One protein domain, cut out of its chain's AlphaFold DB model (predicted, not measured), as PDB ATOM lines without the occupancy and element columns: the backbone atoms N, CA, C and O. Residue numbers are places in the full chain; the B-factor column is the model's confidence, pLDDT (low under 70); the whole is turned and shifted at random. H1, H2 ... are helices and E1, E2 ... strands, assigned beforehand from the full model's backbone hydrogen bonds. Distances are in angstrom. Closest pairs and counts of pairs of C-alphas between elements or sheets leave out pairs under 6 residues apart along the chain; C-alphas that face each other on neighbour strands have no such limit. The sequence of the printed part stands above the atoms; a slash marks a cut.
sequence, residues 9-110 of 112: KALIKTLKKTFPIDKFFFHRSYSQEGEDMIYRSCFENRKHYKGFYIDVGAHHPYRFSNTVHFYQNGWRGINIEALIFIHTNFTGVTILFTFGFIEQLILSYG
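This is residues 9 to 110 of the 112 residues of an uncharacterized protein of Pedobacter cryoconitis (UniProt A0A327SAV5). Two parallel strands, E1 and E2, with short helices H2 and H3 make a small body; H1 and H4 stick out at opposite ends. Four named helices and two strands, H1, H2, E1, H3, E2, H4, mixed in class, hold under half of 102 printed residues. The whole is extended, 71 by 32 by 22 A, radius of gyration of the C-alphas 20.3 A.

Find E1, residues 52 to 56, from C-alpha 52 at (-26.020, -16.964, -79.012). E2 is 76 to 80, H3 68 to 72, H2 35 to 42, H1 9 to 18. H4, 99 to 109, runs 16.6 A to (-37.206, -18.751, -95.482).

E1 and E2, parallel at 12 degrees, have N 55 and O 78 within hydrogen-bond range, 2.9 A. Through H3 they form a strand-helix-strand unit, its crossover right-handed. H2 and H3 are close but not clearly touching: their closest C-alphas, 36 and 69, are 6.8 A apart. Each O i to N i+4 pair is within range in H1, H2 and H3, 5 of 7 in H4.

The printed part has no cut. The link E2 to H4 is long. Find pLDDT under 70 in residues 58 to 63 and 82 to 110.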
ATOM      1  N   LYS A   9      -4.941 -25.483 -34.288       91.81
ATOM      2  CA  LYS A   9      -5.219 -24.071 -34.611       91.81
ATOM      3  C   LYS A   9      -4.004 -23.386 -35.237       91.81
ATOM      4  O   LYS A   9      -4.153 -22.630 -36.199       91.81
ATOM      5  N   ALA A  10      -2.812 -23.657 -34.706       90.62
ATOM      6  CA  ALA A  10      -1.565 -23.127 -35.250       90.62
ATOM      7  C   ALA A  10      -1.286 -23.695 -36.650       90.62
ATOM      8  O   ALA A  10      -0.939 -22.936 -37.553       90.62
ATOM      9  N   LEU A  11      -1.529 -24.994 -36.855       89.81
ATOM     10  CA  LEU A  11      -1.374 -25.646 -38.155       89.81
ATOM     11  C   LEU A  11      -2.295 -25.034 -39.219       89.81
ATOM     12  O   LEU A  11      -1.815 -24.631 -40.275       89.81
ATOM     13  N   ILE A  12      -3.593 -24.889 -38.932       88.38
ATOM     14  CA  ILE A  12      -4.556 -24.278 -39.866       88.38
ATOM     15  C   ILE A  12      -4.145 -22.843 -40.223       88.38
ATOM     16  O   ILE A  12      -4.243 -22.441 -41.383       88.38
ATOM     17  N   LYS A  13      -3.658 -22.064 -39.246       89.56
ATOM     18  CA  LYS A  13      -3.173 -20.695 -39.479       89.56
ATOM     19  C   LYS A  13      -1.957 -20.674 -40.407       89.56
ATOM     20  O   LYS A  13      -1.912 -19.850 -41.317       89.56
ATOM     21  N   THR A  14      -1.001 -21.578 -40.199       90.25
ATOM     22  CA  THR A  14       0.172 -21.724 -41.072       90.25
ATOM     23  C   THR A  14      -0.245 -22.144 -42.476       90.25
ATOM     24  O   THR A  14       0.166 -21.504 -43.436       90.25
ATOM     25  N   LEU A  15      -1.128 -23.136 -42.613       89.00
ATOM     26  CA  LEU A  15      -1.612 -23.604 -43.913       89.00
ATOM     27  C   LEU A  15      -2.313 -22.498 -44.707       89.00
ATOM     28  O   LEU A  15      -1.990 -22.317 -45.872       89.00
ATOM     29  N   LYS A  16      -3.194 -21.705 -44.082       83.88
ATOM     30  CA  LYS A  16      -3.849 -20.560 -44.746       83.88
ATOM     31  C   LYS A  16      -2.870 -19.457 -45.164       83.88
ATOM     32  O   LYS A  16      -3.128 -18.746 -46.125       83.88
ATOM     33  N   LYS A  17      -1.763 -19.286 -44.431       84.38
ATOM     34  CA  LYS A  17      -0.715 -18.314 -44.776       84.38
ATOM     35  C   LYS A  17       0.155 -18.812 -45.933       84.38
ATOM     36  O   LYS A  17       0.528 -18.020 -46.792       84.38
ATOM     37  N   THR A  18       0.494 -20.098 -45.928       89.19
ATOM     38  CA  THR A  18       1.354 -20.729 -46.937       89.19
ATOM     39  C   THR A  18       0.605 -20.980 -48.243       89.19
ATOM     40  O   THR A  18       1.164 -20.783 -49.317       89.19
ATOM     41  N   PHE A  19      -0.667 -21.368 -48.156       85.56
ATOM     42  CA  PHE A  19      -1.543 -21.616 -49.292       85.56
ATOM     43  C   PHE A  19      -2.674 -20.585 -49.278       85.56
ATOM     44  O   PHE A  19      -3.652 -20.773 -48.549       85.56
ATOM     45  N   PRO A  20      -2.568 -19.501 -50.069       77.31
ATOM     46  CA  PRO A  20      -3.645 -18.534 -50.221       77.31
ATOM     47  C   PRO A  20      -4.741 -19.147 -51.099       77.31
ATOM     48  O   PRO A  20      -4.873 -18.827 -52.277       77.31
ATOM     49  N   ILE A  21      -5.485 -20.104 -50.538       73.19
ATOM     50  CA  ILE A  21      -6.554 -20.849 -51.220       73.19
ATOM     51  C   ILE A  21      -7.602 -19.875 -51.789       73.19
ATOM     52  O   ILE A  21      -8.165 -20.118 -52.849       73.19
ATOM     53  N   ASP A  22      -7.787 -18.733 -51.124       73.94
ATOM     54  CA  ASP A  22      -8.627 -17.606 -51.533       73.94
ATOM     55  C   ASP A  22      -8.174 -16.912 -52.828       73.94
ATOM     56  O   ASP A  22      -8.993 -16.281 -53.493       73.94
ATOM     57  N   LYS A  23      -6.899 -17.035 -53.215       71.06
ATOM     58  CA  LYS A  23      -6.375 -16.476 -54.472       71.06
ATOM     59  C   LYS A  23      -6.581 -17.387 -55.675       71.06
ATOM     60  O   LYS A  23      -6.361 -16.942 -56.802       71.06
ATOM     61  N   PHE A  24      -6.966 -18.644 -55.468       74.75
ATOM     62  CA  PHE A  24      -7.270 -19.527 -56.582       74.75
ATOM     63  C   PHE A  24      -8.678 -19.238 -57.094       74.75
ATOM     64  O   PHE A  24      -9.674 -19.404 -56.391       74.75
ATOM     65  N   PHE A  25      -8.749 -18.812 -58.350       71.12
ATOM     66  CA  PHE A  25     -10.005 -18.673 -59.062       71.12
ATOM     67  C   PHE A  25     -10.378 -20.025 -59.659       71.12
ATOM     68  O   PHE A  25      -9.638 -20.575 -60.472       71.12
ATOM     69  N   PHE A  26     -11.536 -20.548 -59.274       76.00
ATOM     70  CA  PHE A  26     -12.094 -21.754 -59.870       76.00
ATOM     71  C   PHE A  26     -13.351 -21.393 -60.651       76.00
ATOM     72  O   PHE A  26     -14.211 -20.659 -60.161       76.00
ATOM     73  N   HIS A  27     -13.465 -21.931 -61.862       81.12
ATOM     74  CA  HIS A  27     -14.693 -21.877 -62.641       81.12
ATOM     75  C   HIS A  27     -15.349 -23.245 -62.613       81.12
ATOM     76  O   HIS A  27     -14.693 -24.273 -62.769       81.12
ATOM     77  N   ARG A  28     -16.661 -23.251 -62.395       84.38
ATOM     78  CA  ARG A  28     -17.440 -24.477 -62.466       84.38
ATOM     79  C   ARG A  28     -17.652 -24.845 -63.931       84.38
ATOM     80  O   ARG A  28     -18.228 -24.048 -64.672       84.38
ATOM     81  N   SER A  29     -17.195 -26.039 -64.294       88.06
ATOM     82  CA  SER A  29     -17.470 -26.671 -65.581       88.06
ATOM     83  C   SER A  29     -18.695 -27.585 -65.479       88.06
ATOM     84  O   SER A  29     -18.935 -28.201 -64.434       88.06
ATOM     85  N   TYR A  30     -19.485 -27.618 -66.549       85.25
ATOM     86  CA  TYR A  30     -20.682 -28.453 -66.709       85.25
ATOM     87  C   TYR A  30     -20.530 -29.504 -67.815       85.25
ATOM     88  O   TYR A  30     -21.356 -30.417 -67.908       85.25
ATOM     89  N   SER A  31     -19.477 -29.383 -68.625       86.81
ATOM     90  CA  SER A  31     -19.141 -30.295 -69.713       86.81
ATOM     91  C   SER A  31     -18.496 -31.586 -69.199       86.81
ATOM     92  O   SER A  31     -18.164 -31.709 -68.018       86.81
ATOM     93  N   GLN A  32     -18.355 -32.582 -70.075       82.69
ATOM     94  CA  GLN A  32     -17.737 -33.861 -69.716       82.69
ATOM     95  C   GLN A  32     -16.222 -33.737 -69.520       82.69
ATOM     96  O   GLN A  32     -15.696 -34.231 -68.527       82.69
ATOM     97  N   GLU A  33     -15.553 -33.025 -70.428       86.12
ATOM     98  CA  GLU A  33     -14.087 -32.940 -70.491       86.12
ATOM     99  C   GLU A  33     -13.559 -31.496 -70.345       86.12
ATOM    100  O   GLU A  33     -12.395 -31.213 -70.617       86.12
ATOM    101  N   GLY A  34     -14.400 -30.547 -69.919       86.62
ATOM    102  CA  GLY A  34     -14.004 -29.144 -69.730       86.62
ATOM    103  C   GLY A  34     -14.108 -28.256 -70.977       86.62
ATOM    104  O   GLY A  34     -13.583 -27.143 -70.977       86.62
ATOM    105  N   GLU A  35     -14.786 -28.702 -72.036       88.31
ATOM    106  CA  GLU A  35     -14.949 -27.972 -73.304       88.31
ATOM    107  C   GLU A  35     -15.577 -26.579 -73.122       88.31
ATOM    108  O   GLU A  35     -15.158 -25.605 -73.751       88.31
ATOM    109  N   ASP A  36     -16.521 -26.438 -72.189       87.19
ATOM    110  CA  ASP A  36     -17.123 -25.151 -71.824       87.19
ATOM    111  C   ASP A  36     -16.096 -24.133 -71.299       87.19
ATOM    112  O   ASP A  36     -16.222 -22.933 -71.561       87.19
ATOM    113  N   MET A  37     -15.043 -24.588 -70.611       91.62
ATOM    114  CA  MET A  37     -13.946 -23.724 -70.161       91.62
ATOM    115  C   MET A  37     -13.027 -23.315 -71.312       91.62
ATOM    116  O   MET A  37     -12.545 -22.181 -71.333       91.62
ATOM    117  N   ILE A  38     -12.833 -24.192 -72.300       89.19
ATOM    118  CA  ILE A  38     -12.099 -23.856 -73.526       89.19
ATOM    119  C   ILE A  38     -12.849 -22.751 -74.271       89.19
ATOM    120  O   ILE A  38     -12.265 -21.707 -74.565       89.19
ATOM    121  N   TYR A  39     -14.157 -22.909 -74.484       88.25
ATOM    122  CA  TYR A  39     -14.973 -21.868 -75.110       88.25
ATOM    123  C   TYR A  39     -14.952 -20.568 -74.307       88.25
ATOM    124  O   TYR A  39     -14.810 -19.494 -74.887       88.25
ATOM    125  N   ARG A  40     -15.027 -20.639 -72.973       88.12
ATOM    126  CA  ARG A  40     -14.919 -19.461 -72.102       88.12
ATOM    127  C   ARG A  40     -13.614 -18.705 -72.359       88.12
ATOM    128  O   ARG A  40     -13.666 -17.479 -72.470       88.12
ATOM    129  N   SER A  41     -12.490 -19.413 -72.492       88.06
ATOM    130  CA  SER A  41     -11.175 -18.807 -72.745       88.06
ATOM    131  C   SER A  41     -11.164 -17.951 -74.019       88.06
ATOM    132  O   SER A  41     -10.617 -16.849 -74.031       88.06
ATOM    133  N   CYS A  42     -11.894 -18.371 -75.062       87.56
ATOM    134  CA  CYS A  42     -12.030 -17.615 -76.309       87.56
ATOM    135  C   CYS A  42     -12.737 -16.259 -76.127       87.56
ATOM    136  O   CYS A  42     -12.561 -15.355 -76.946       87.56
ATOM    137  N   PHE A  43     -13.526 -16.094 -75.062       87.62
ATOM    138  CA  PHE A  43     -14.290 -14.877 -74.776       87.62
ATOM    139  C   PHE A  43     -13.762 -14.085 -73.570       87.62
ATOM    140  O   PHE A  43     -14.376 -13.085 -73.197       87.62
ATOM    141  N   GLU A  44     -12.618 -14.452 -72.984       83.00
ATOM    142  CA  GLU A  44     -12.068 -13.793 -71.782       83.00
ATOM    143  C   GLU A  44     -11.825 -12.287 -71.960       83.00
ATOM    144  O   GLU A  44     -12.101 -11.492 -71.058       83.00
ATOM    145  N   ASN A  45     -11.396 -11.875 -73.155       86.31
ATOM    146  CA  ASN A  45     -11.174 -10.465 -73.488       86.31
ATOM    147  C   ASN A  45     -12.475  -9.688 -73.753       86.31
ATOM    148  O   ASN A  45     -12.450  -8.465 -73.887       86.31
ATOM    149  N   ARG A  46     -13.624 -10.370 -73.818       84.50
ATOM    150  CA  ARG A  46     -14.945  -9.771 -74.044       84.50
ATOM    151  C   ARG A  46     -15.798  -9.878 -72.785       84.50
ATOM    152  O   ARG A  46     -16.836 -10.544 -72.759       84.50
ATOM    153  N   LYS A  47     -15.354  -9.202 -71.724       76.31
ATOM    154  CA  LYS A  47     -16.095  -9.123 -70.458       76.31
ATOM    155  C   LYS A  47     -17.542  -8.684 -70.727       76.31
ATOM    156  O   LYS A  47     -17.770  -7.690 -71.408       76.31
ATOM    157  N   HIS A  48     -18.503  -9.439 -70.192       82.00
ATOM    158  CA  HIS A  48     -19.955  -9.234 -70.349       82.00
ATOM    159  C   HIS A  48     -20.547  -9.507 -71.740       82.00
ATOM    160  O   HIS A  48     -21.703  -9.154 -71.983       82.00
ATOM    161  N   TYR A  49     -19.812 -10.150 -72.648       88.38
ATOM    162  CA  TYR A  49     -20.378 -10.567 -73.926       88.38
ATOM    163  C   TYR A  49     -21.505 -11.589 -73.723       88.38
ATOM    164  O   TYR A  49     -21.325 -12.597 -73.040       88.38
ATOM    165  N   LYS A  50     -22.664 -11.311 -74.331       88.94
ATOM    166  CA  LYS A  50     -23.857 -12.165 -74.326       88.94
ATOM    167  C   LYS A  50     -24.097 -12.666 -75.743       88.94
ATOM    168  O   LYS A  50     -24.677 -11.957 -76.564       88.94
ATOM    169  N   GLY A  51     -23.585 -13.851 -76.035       88.81
ATOM    170  CA  GLY A  51     -23.693 -14.463 -77.353       88.81
ATOM    171  C   GLY A  51     -24.967 -15.285 -77.541       88.81
ATOM    172  O   GLY A  51     -25.872 -15.301 -76.698       88.81
ATOM    173  N   PHE A  52     -25.005 -15.976 -78.677       90.00
ATOM    174  CA  PHE A  52     -26.020 -16.964 -79.012       90.00
ATOM    175  C   PHE A  52     -25.341 -18.303 -79.321       90.00
ATOM    176  O   PHE A  52     -24.363 -18.309 -80.066       90.00
ATOM    177  N   TYR A  53     -25.825 -19.406 -78.752       87.19
ATOM    178  CA  TYR A  53     -25.298 -20.749 -79.013       87.19
ATOM    179  C   TYR A  53     -26.351 -21.658 -79.658       87.19
ATOM    180  O   TYR A  53     -27.554 -21.499 -79.442       87.19
ATOM    181  N   ILE A  54     -25.887 -22.634 -80.431       84.19
ATOM    182  CA  ILE A  54     -26.694 -23.759 -80.908       84.19
ATOM    183  C   ILE A  54     -25.975 -25.021 -80.441       84.19
ATOM    184  O   ILE A  54     -24.820 -25.229 -80.800       84.19
ATOM    185  N   ASP A  55     -26.640 -25.808 -79.604       81.75
ATOM    186  CA  ASP A  55     -26.126 -27.063 -79.051       81.75
ATOM    187  C   ASP A  55     -26.800 -28.226 -79.775       81.75
ATOM    188  O   ASP A  55     -28.029 -28.273 -79.804       81.75
ATOM    189  N   VAL A  56     -26.040 -29.140 -80.377       79.44
ATOM    190  CA  VAL A  56     -26.584 -30.281 -81.134       79.44
ATOM    191  C   VAL A  56     -26.130 -31.572 -80.464       79.44
ATOM    192  O   VAL A  56     -24.933 -31.789 -80.311       79.44
ATOM    193  N   GLY A  57     -27.081 -32.426 -80.086       74.19
ATOM    194  CA  GLY A  57     -26.832 -33.595 -79.236       74.19
ATOM    195  C   GLY A  57     -26.883 -33.262 -77.741       74.19
ATOM    196  O   GLY A  57     -26.092 -33.790 -76.959       74.19
ATOM    197  N   ALA A  58     -27.781 -32.352 -77.342       65.69
ATOM    198  CA  ALA A  58     -28.013 -31.981 -75.947       65.69
ATOM    199  C   ALA A  58     -28.694 -33.117 -75.143       65.69
ATOM    200  O   ALA A  58     -29.832 -32.991 -74.691       65.69
ATOM    201  N   HIS A  59     -27.964 -34.214 -74.926       64.44
ATOM    202  CA  HIS A  59     -28.456 -35.464 -74.340       64.44
ATOM    203  C   HIS A  59     -28.969 -35.296 -72.899       64.44
ATOM    204  O   HIS A  59     -29.872 -36.005 -72.456       64.44
ATOM    205  N   HIS A  60     -28.404 -34.352 -72.134       62.56
ATOM    206  CA  HIS A  60     -28.898 -34.007 -70.803       62.56
ATOM    207  C   HIS A  60     -28.661 -32.511 -70.492       62.56
ATOM    208  O   HIS A  60     -27.546 -32.018 -70.647       62.56
ATOM    209  N   PRO A  61     -29.665 -31.771 -69.976       58.75
ATOM    210  CA  PRO A  61     -29.620 -30.304 -69.894       58.75
ATOM    211  C   PRO A  61     -28.590 -29.734 -68.907       58.75
ATOM    212  O   PRO A  61     -28.190 -28.586 -69.048       58.75
ATOM    213  N   TYR A  62     -28.167 -30.507 -67.899       56.03
ATOM    214  CA  TYR A  62     -27.230 -30.037 -66.861       56.03
ATOM    215  C   TYR A  62     -25.934 -30.841 -66.718       56.03
ATOM    216  O   TYR A  62     -24.872 -30.265 -66.503       56.03
ATOM    217  N   ARG A  63     -26.016 -32.170 -66.781       59.41
ATOM    218  CA  ARG A  63     -24.868 -33.073 -66.767       59.41
ATOM    219  C   ARG A  63     -24.297 -33.187 -68.179       59.41
ATOM    220  O   ARG A  63     -25.040 -33.563 -69.076       59.41
ATOM    221  N   PHE A  64     -23.006 -32.897 -68.334       73.56
ATOM    222  CA  PHE A  64     -22.294 -32.924 -69.618       73.56
ATOM    223  C   PHE A  64     -22.769 -31.861 -70.620       73.56
ATOM    224  O   PHE A  64     -22.673 -32.055 -71.826       73.56
ATOM    225  N   SER A  65     -23.271 -30.725 -70.128       76.94
ATOM    226  CA  SER A  65     -23.699 -29.625 -70.992       76.94
ATOM    227  C   SER A  65     -22.566 -28.632 -71.217       76.94
ATOM    228  O   SER A  65     -22.060 -28.014 -70.276       76.94
ATOM    229  N   ASN A  66     -22.247 -28.400 -72.485       84.38
ATOM    230  CA  ASN A  66     -21.309 -27.362 -72.905       84.38
ATOM    231  C   ASN A  66     -21.898 -25.946 -72.812       84.38
ATOM    232  O   ASN A  66     -21.172 -24.956 -72.908       84.38
ATOM    233  N   THR A  67     -23.214 -25.830 -72.620       86.44
ATOM    234  CA  THR A  67     -23.959 -24.581 -72.816       86.44
ATOM    235  C   THR A  67     -24.510 -23.968 -71.532       86.44
ATOM    236  O   THR A  67     -24.725 -22.754 -71.481       86.44
ATOM    237  N   VAL A  68     -24.619 -24.738 -70.442       87.19
ATOM    238  CA  VAL A  68     -25.079 -24.240 -69.127       87.19
ATOM    239  C   VAL A  68     -24.234 -23.079 -68.606       87.19
ATOM    240  O   VAL A  68     -24.798 -22.098 -68.112       87.19
ATOM    241  N   HIS A  69     -22.904 -23.147 -68.736       87.88
ATOM    242  CA  HIS A  69     -22.022 -22.055 -68.310       87.88
ATOM    243  C   HIS A  69     -22.390 -20.739 -69.009       87.88
ATOM    244  O   HIS A  69     -22.467 -19.685 -68.379       87.88
ATOM    245  N   PHE A  70     -22.658 -20.791 -70.312       88.81
ATOM    246  CA  PHE A  70     -22.990 -19.615 -71.113       88.81
ATOM    247  C   PHE A  70     -24.396 -19.102 -70.809       88.81
ATOM    248  O   PHE A  70     -24.574 -17.895 -70.631       88.81
ATOM    249  N   TYR A  71     -25.369 -20.005 -70.662       88.19
ATOM    250  CA  TYR A  71     -26.735 -19.654 -70.275       88.19
ATOM    251  C   TYR A  71     -26.775 -18.893 -68.940       88.19
ATOM    252  O   TYR A  71     -27.371 -17.819 -68.850       88.19
ATOM    253  N   GLN A  72     -26.055 -19.376 -67.920       87.25
ATOM    254  CA  GLN A  72     -25.953 -18.693 -66.621       87.25
ATOM    255  C   GLN A  72     -25.269 -17.321 -66.709       87.25
ATOM    256  O   GLN A  72     -25.566 -16.433 -65.913       87.25
ATOM    257  N   ASN A  73     -24.393 -17.125 -67.696       87.44
ATOM    258  CA  ASN A  73     -23.749 -15.842 -67.981       87.44
ATOM    259  C   ASN A  73     -24.566 -14.949 -68.944       87.44
ATOM    260  O   ASN A  73     -24.063 -13.937 -69.437       87.44
ATOM    261  N   GLY A  74     -25.837 -15.282 -69.196       88.44
ATOM    262  CA  GLY A  74     -26.777 -14.447 -69.945       88.44
ATOM    263  C   GLY A  74     -26.731 -14.621 -71.463       88.44
ATOM    264  O   GLY A  74     -27.281 -13.781 -72.180       88.44
ATOM    265  N   TRP A  75     -26.080 -15.673 -71.960       93.19
ATOM    266  CA  TRP A  75     -26.202 -16.069 -73.360       93.19
ATOM    267  C   TRP A  75     -27.574 -16.689 -73.614       93.19
ATOM    268  O   TRP A  75     -28.189 -17.274 -72.723       93.19
ATOM    269  N   ARG A  76     -28.041 -16.575 -74.856       90.25
ATOM    270  CA  ARG A  76     -29.251 -17.258 -75.331       90.25
ATOM    271  C   ARG A  76     -28.847 -18.411 -76.239       90.25
ATOM    272  O   ARG A  76     -27.746 -18.401 -76.775       90.25
ATOM    273  N   GLY A  77     -29.719 -19.382 -76.450       87.50
ATOM    274  CA  GLY A  77     -29.404 -20.442 -77.392       87.50
ATOM    275  C   GLY A  77     -30.531 -21.423 -77.614       87.50
ATOM    276  O   GLY A  77     -31.590 -21.319 -76.992       87.50
ATOM    277  N   ILE A  78     -30.285 -22.346 -78.535       83.88
ATOM    278  CA  ILE A  78     -31.181 -23.446 -78.881       83.88
ATOM    279  C   ILE A  78     -30.431 -24.747 -78.622       83.88
ATOM    280  O   ILE A  78     -29.337 -24.944 -79.147       83.88
ATOM    281  N   ASN A  79     -31.038 -25.634 -77.841       83.62
ATOM    282  CA  ASN A  79     -30.565 -26.999 -77.652       83.62
ATOM    283  C   ASN A  79     -31.391 -27.923 -78.555       83.62
ATOM    284  O   ASN A  79     -32.622 -27.928 -78.491       83.62
ATOM    285  N   ILE A  80     -30.707 -28.679 -79.406       77.56
ATOM    286  CA  ILE A  80     -31.266 -29.625 -80.366       77.56
ATOM    287  C   ILE A  80     -30.814 -31.016 -79.938       77.56
ATOM    288  O   ILE A  80     -29.619 -31.282 -79.838       77.56
ATOM    289  N   GLU A  81     -31.765 -31.910 -79.703       71.44
ATOM    290  CA  GLU A  81     -31.498 -33.322 -79.440       71.44
ATOM    291  C   GLU A  81     -32.231 -34.158 -80.486       71.44
ATOM    292  O   GLU A  81     -33.426 -33.959 -80.729       71.44
ATOM    293  N   ALA A  82     -31.516 -35.088 -81.114       62.69
ATOM    294  CA  ALA A  82     -32.098 -36.007 -82.077       62.69
ATOM    295  C   ALA A  82     -32.648 -37.219 -81.318       62.69
ATOM    296  O   ALA A  82     -32.064 -38.301 -81.322       62.69
ATOM    297  N   LEU A  83     -33.794 -37.045 -80.654       56.97
ATOM    298  CA  LEU A  83     -34.477 -38.167 -80.018       56.97
ATOM    299  C   LEU A  83     -35.046 -39.095 -81.093       56.97
ATOM    300  O   LEU A  83     -36.055 -38.787 -81.735       56.97
ATOM    301  N   ILE A  84     -34.431 -40.264 -81.261       46.16
ATOM    302  CA  ILE A  84     -35.052 -41.359 -81.998       46.16
ATOM    303  C   ILE A  84     -36.044 -42.067 -81.047       46.16
ATOM    304  O   ILE A  84     -35.673 -42.850 -80.181       46.16
ATOM    305  N   PHE A  85     -37.328 -41.730 -81.245       41.66
ATOM    306  CA  PHE A  85     -38.575 -42.382 -80.791       41.66
ATOM    307  C   PHE A  85     -39.360 -41.858 -79.549       41.66
ATOM    308  O   PHE A  85     -38.946 -41.994 -78.406       41.66
ATOM    309  N   ILE A  86     -40.569 -41.354 -79.873       42.34
ATOM    310  CA  ILE A  86     -41.905 -41.333 -79.216       42.34
ATOM    311  C   ILE A  86     -42.108 -40.810 -77.768       42.34
ATOM    312  O   ILE A  86     -41.614 -41.363 -76.798       42.34
ATOM    313  N   HIS A  87     -43.012 -39.811 -77.684       42.28
ATOM    314  CA  HIS A  87     -43.835 -39.318 -76.558       42.28
ATOM    315  C   HIS A  87     -43.223 -39.334 -75.144       42.28
ATOM    316  O   HIS A  87     -43.235 -40.367 -74.488       42.28
ATOM    317  N   THR A  88     -42.943 -38.156 -74.563       33.28
ATOM    318  CA  THR A  88     -43.743 -37.573 -73.451       33.28
ATOM    319  C   THR A  88     -43.221 -36.209 -72.976       33.28
ATOM    320  O   THR A  88     -42.063 -35.851 -73.159       33.28
ATOM    321  N   ASN A  89     -44.148 -35.437 -72.398       41.94
ATOM    322  CA  ASN A  89     -44.034 -34.055 -71.933       41.94
ATOM    323  C   ASN A  89     -42.932 -33.823 -70.889       41.94
ATOM    324  O   ASN A  89     -42.971 -34.462 -69.844       41.94
ATOM    325  N   PHE A  90     -42.086 -32.804 -71.084       35.19
ATOM    326  CA  PHE A  90     -41.437 -32.079 -69.985       35.19
ATOM    327  C   PHE A  90     -41.195 -30.606 -70.352       35.19
ATOM    328  O   PHE A  90     -40.790 -30.273 -71.461       35.19
ATOM    329  N   THR A  91     -41.489 -29.718 -69.401       38.66
ATOM    330  CA  THR A  91     -41.430 -28.257 -69.523       38.66
ATOM    331  C   THR A  91     -40.015 -27.726 -69.303       38.66
ATOM    332  O   THR A  91     -39.555 -27.541 -68.179       38.66
ATOM    333  N   GLY A  92     -39.360 -27.451 -70.415       39.09
ATOM    334  CA  GLY A  92     -38.143 -26.673 -70.621       39.09
ATOM    335  C   GLY A  92     -37.993 -26.653 -72.136       39.09
ATOM    336  O   GLY A  92     -38.322 -27.666 -72.743       39.09
ATOM    337  N   VAL A  93     -37.665 -25.525 -72.773       45.06
ATOM    338  CA  VAL A  93     -37.735 -25.392 -74.247       45.06
ATOM    339  C   VAL A  93     -36.656 -26.256 -74.920       45.06
ATOM    340  O   VAL A  93     -35.633 -25.773 -75.387       45.06
ATOM    341  N   THR A  94     -36.899 -27.561 -74.941       41.88
ATOM    342  CA  THR A  94     -36.333 -28.558 -75.828       41.88
ATOM    343  C   THR A  94     -37.215 -28.494 -77.056       41.88
ATOM    344  O   THR A  94     -38.378 -28.905 -77.017       41.88
ATOM    345  N   ILE A  95     -36.706 -27.914 -78.138       48.75
ATOM    346  CA  ILE A  95     -37.424 -27.968 -79.406       48.75
ATOM    347  C   ILE A  95     -37.271 -29.404 -79.905       48.75
ATOM    348  O   ILE A  95     -36.267 -29.763 -80.515       48.75
ATOM    349  N   LEU A  96     -38.257 -30.247 -79.589       43.69
ATOM    350  CA  LEU A  96     -38.459 -31.513 -80.280       43.69
ATOM    351  C   LEU A  96     -38.812 -31.176 -81.728       43.69
ATOM    352  O   LEU A  96     -39.965 -30.898 -82.054       43.69
ATOM    353  N   PHE A  97     -37.806 -31.165 -82.595       43.69
ATOM    354  CA  PHE A  97     -38.024 -31.092 -84.030       43.69
ATOM    355  C   PHE A  97     -38.575 -32.439 -84.494       43.69
ATOM    356  O   PHE A  97     -37.837 -33.357 -84.841       43.69
ATOM    357  N   THR A  98     -39.899 -32.580 -84.488       41.41
ATOM    358  CA  THR A  98     -40.539 -33.580 -85.338       41.41
ATOM    359  C   THR A  98     -40.397 -33.116 -86.788       41.41
ATOM    360  O   THR A  98     -40.516 -31.928 -87.095       41.41
ATOM    361  N   PHE A  99     -40.105 -34.069 -87.676       42.00
ATOM    362  CA  PHE A  99     -39.737 -33.883 -89.088       42.00
ATOM    363  C   PHE A  99     -40.625 -32.896 -89.887       42.00
ATOM    364  O   PHE A  99     -40.170 -32.350 -90.883       42.00
ATOM    365  N   GLY A 100     -41.858 -32.610 -89.449       40.25
ATOM    366  CA  GLY A 100     -42.783 -31.712 -90.149       40.25
ATOM    367  C   GLY A 100     -42.544 -30.203 -89.977       40.25
ATOM    368  O   GLY A 100     -42.985 -29.432 -90.825       40.25
ATOM    369  N   PHE A 101     -41.863 -29.739 -88.917       46.03
ATOM    370  CA  PHE A 101     -41.712 -28.288 -88.674       46.03
ATOM    371  C   PHE A 101     -40.487 -27.679 -89.376       46.03
ATOM    372  O   PHE A 101     -40.506 -26.508 -89.749       46.03
ATOM    373  N   ILE A 102     -39.438 -28.477 -89.615       48.62
ATOM    374  CA  ILE A 102     -38.241 -28.025 -90.343       48.62
ATOM    375  C   ILE A 102     -38.569 -27.758 -91.817       48.62
ATOM    376  O   ILE A 102     -38.111 -26.753 -92.349       48.62
ATOM    377  N   GLU A 103     -39.420 -28.568 -92.456       49.88
ATOM    378  CA  GLU A 103     -39.864 -28.280 -93.827       49.88
ATOM    379  C   GLU A 103     -40.650 -26.968 -93.910       49.88
ATOM    380  O   GLU A 103     -40.404 -26.170 -94.810       49.88
ATOM    381  N   GLN A 104     -41.521 -26.671 -92.939       48.84
ATOM    382  CA  GLN A 104     -42.258 -25.401 -92.923       48.84
ATOM    383  C   GLN A 104     -41.354 -24.185 -92.689       48.84
ATOM    384  O   GLN A 104     -41.616 -23.117 -93.241       48.84
ATOM    385  N   LEU A 105     -40.279 -24.329 -91.907       45.22
ATOM    386  CA  LEU A 105     -39.317 -23.247 -91.690       45.22
ATOM    387  C   LEU A 105     -38.395 -23.058 -92.905       45.22
ATOM    388  O   LEU A 105     -38.164 -21.931 -93.324       45.22
ATOM    389  N   ILE A 106     -37.916 -24.136 -93.529       51.31
ATOM    390  CA  ILE A 106     -37.110 -24.045 -94.758       51.31
ATOM    391  C   ILE A 106     -37.944 -23.455 -95.905       51.31
ATOM    392  O   ILE A 106     -37.439 -22.622 -96.651       51.31
ATOM    393  N   LEU A 107     -39.229 -23.806 -96.011       47.62
ATOM    394  CA  LEU A 107     -40.133 -23.242 -97.019       47.62
ATOM    395  C   LEU A 107     -40.526 -21.783 -96.733       47.62
ATOM    396  O   LEU A 107     -40.763 -21.038 -97.680       47.62
ATOM    397  N   SER A 108     -40.563 -21.341 -95.468       44.69
ATOM    398  CA  SER A 108     -40.866 -19.937 -95.139       44.69
ATOM    399  C   SER A 108     -39.672 -18.991 -95.303       44.69
ATOM    400  O   SER A 108     -39.873 -17.802 -95.535       44.69
ATOM    401  N   TYR A 109     -38.441 -19.512 -95.245       54.25
ATOM    402  CA  TYR A 109     -37.206 -18.751 -95.482       54.25
ATOM    403  C   TYR A 109     -36.573 -19.001 -96.867       54.25
ATOM    404  O   TYR A 109     -35.591 -18.349 -97.210       54.25
ATOM    405  N   GLY A 110     -37.122 -19.922 -97.665       44.28
ATOM    406  CA  GLY A 110     -36.579 -20.363 -98.957       44.28
ATOM    407  C   GLY A 110     -37.141 -19.668-100.201       44.28
ATOM    408  O   GLY A 110     -36.903 -20.149-101.305       44.28
TER     409      GLY A 110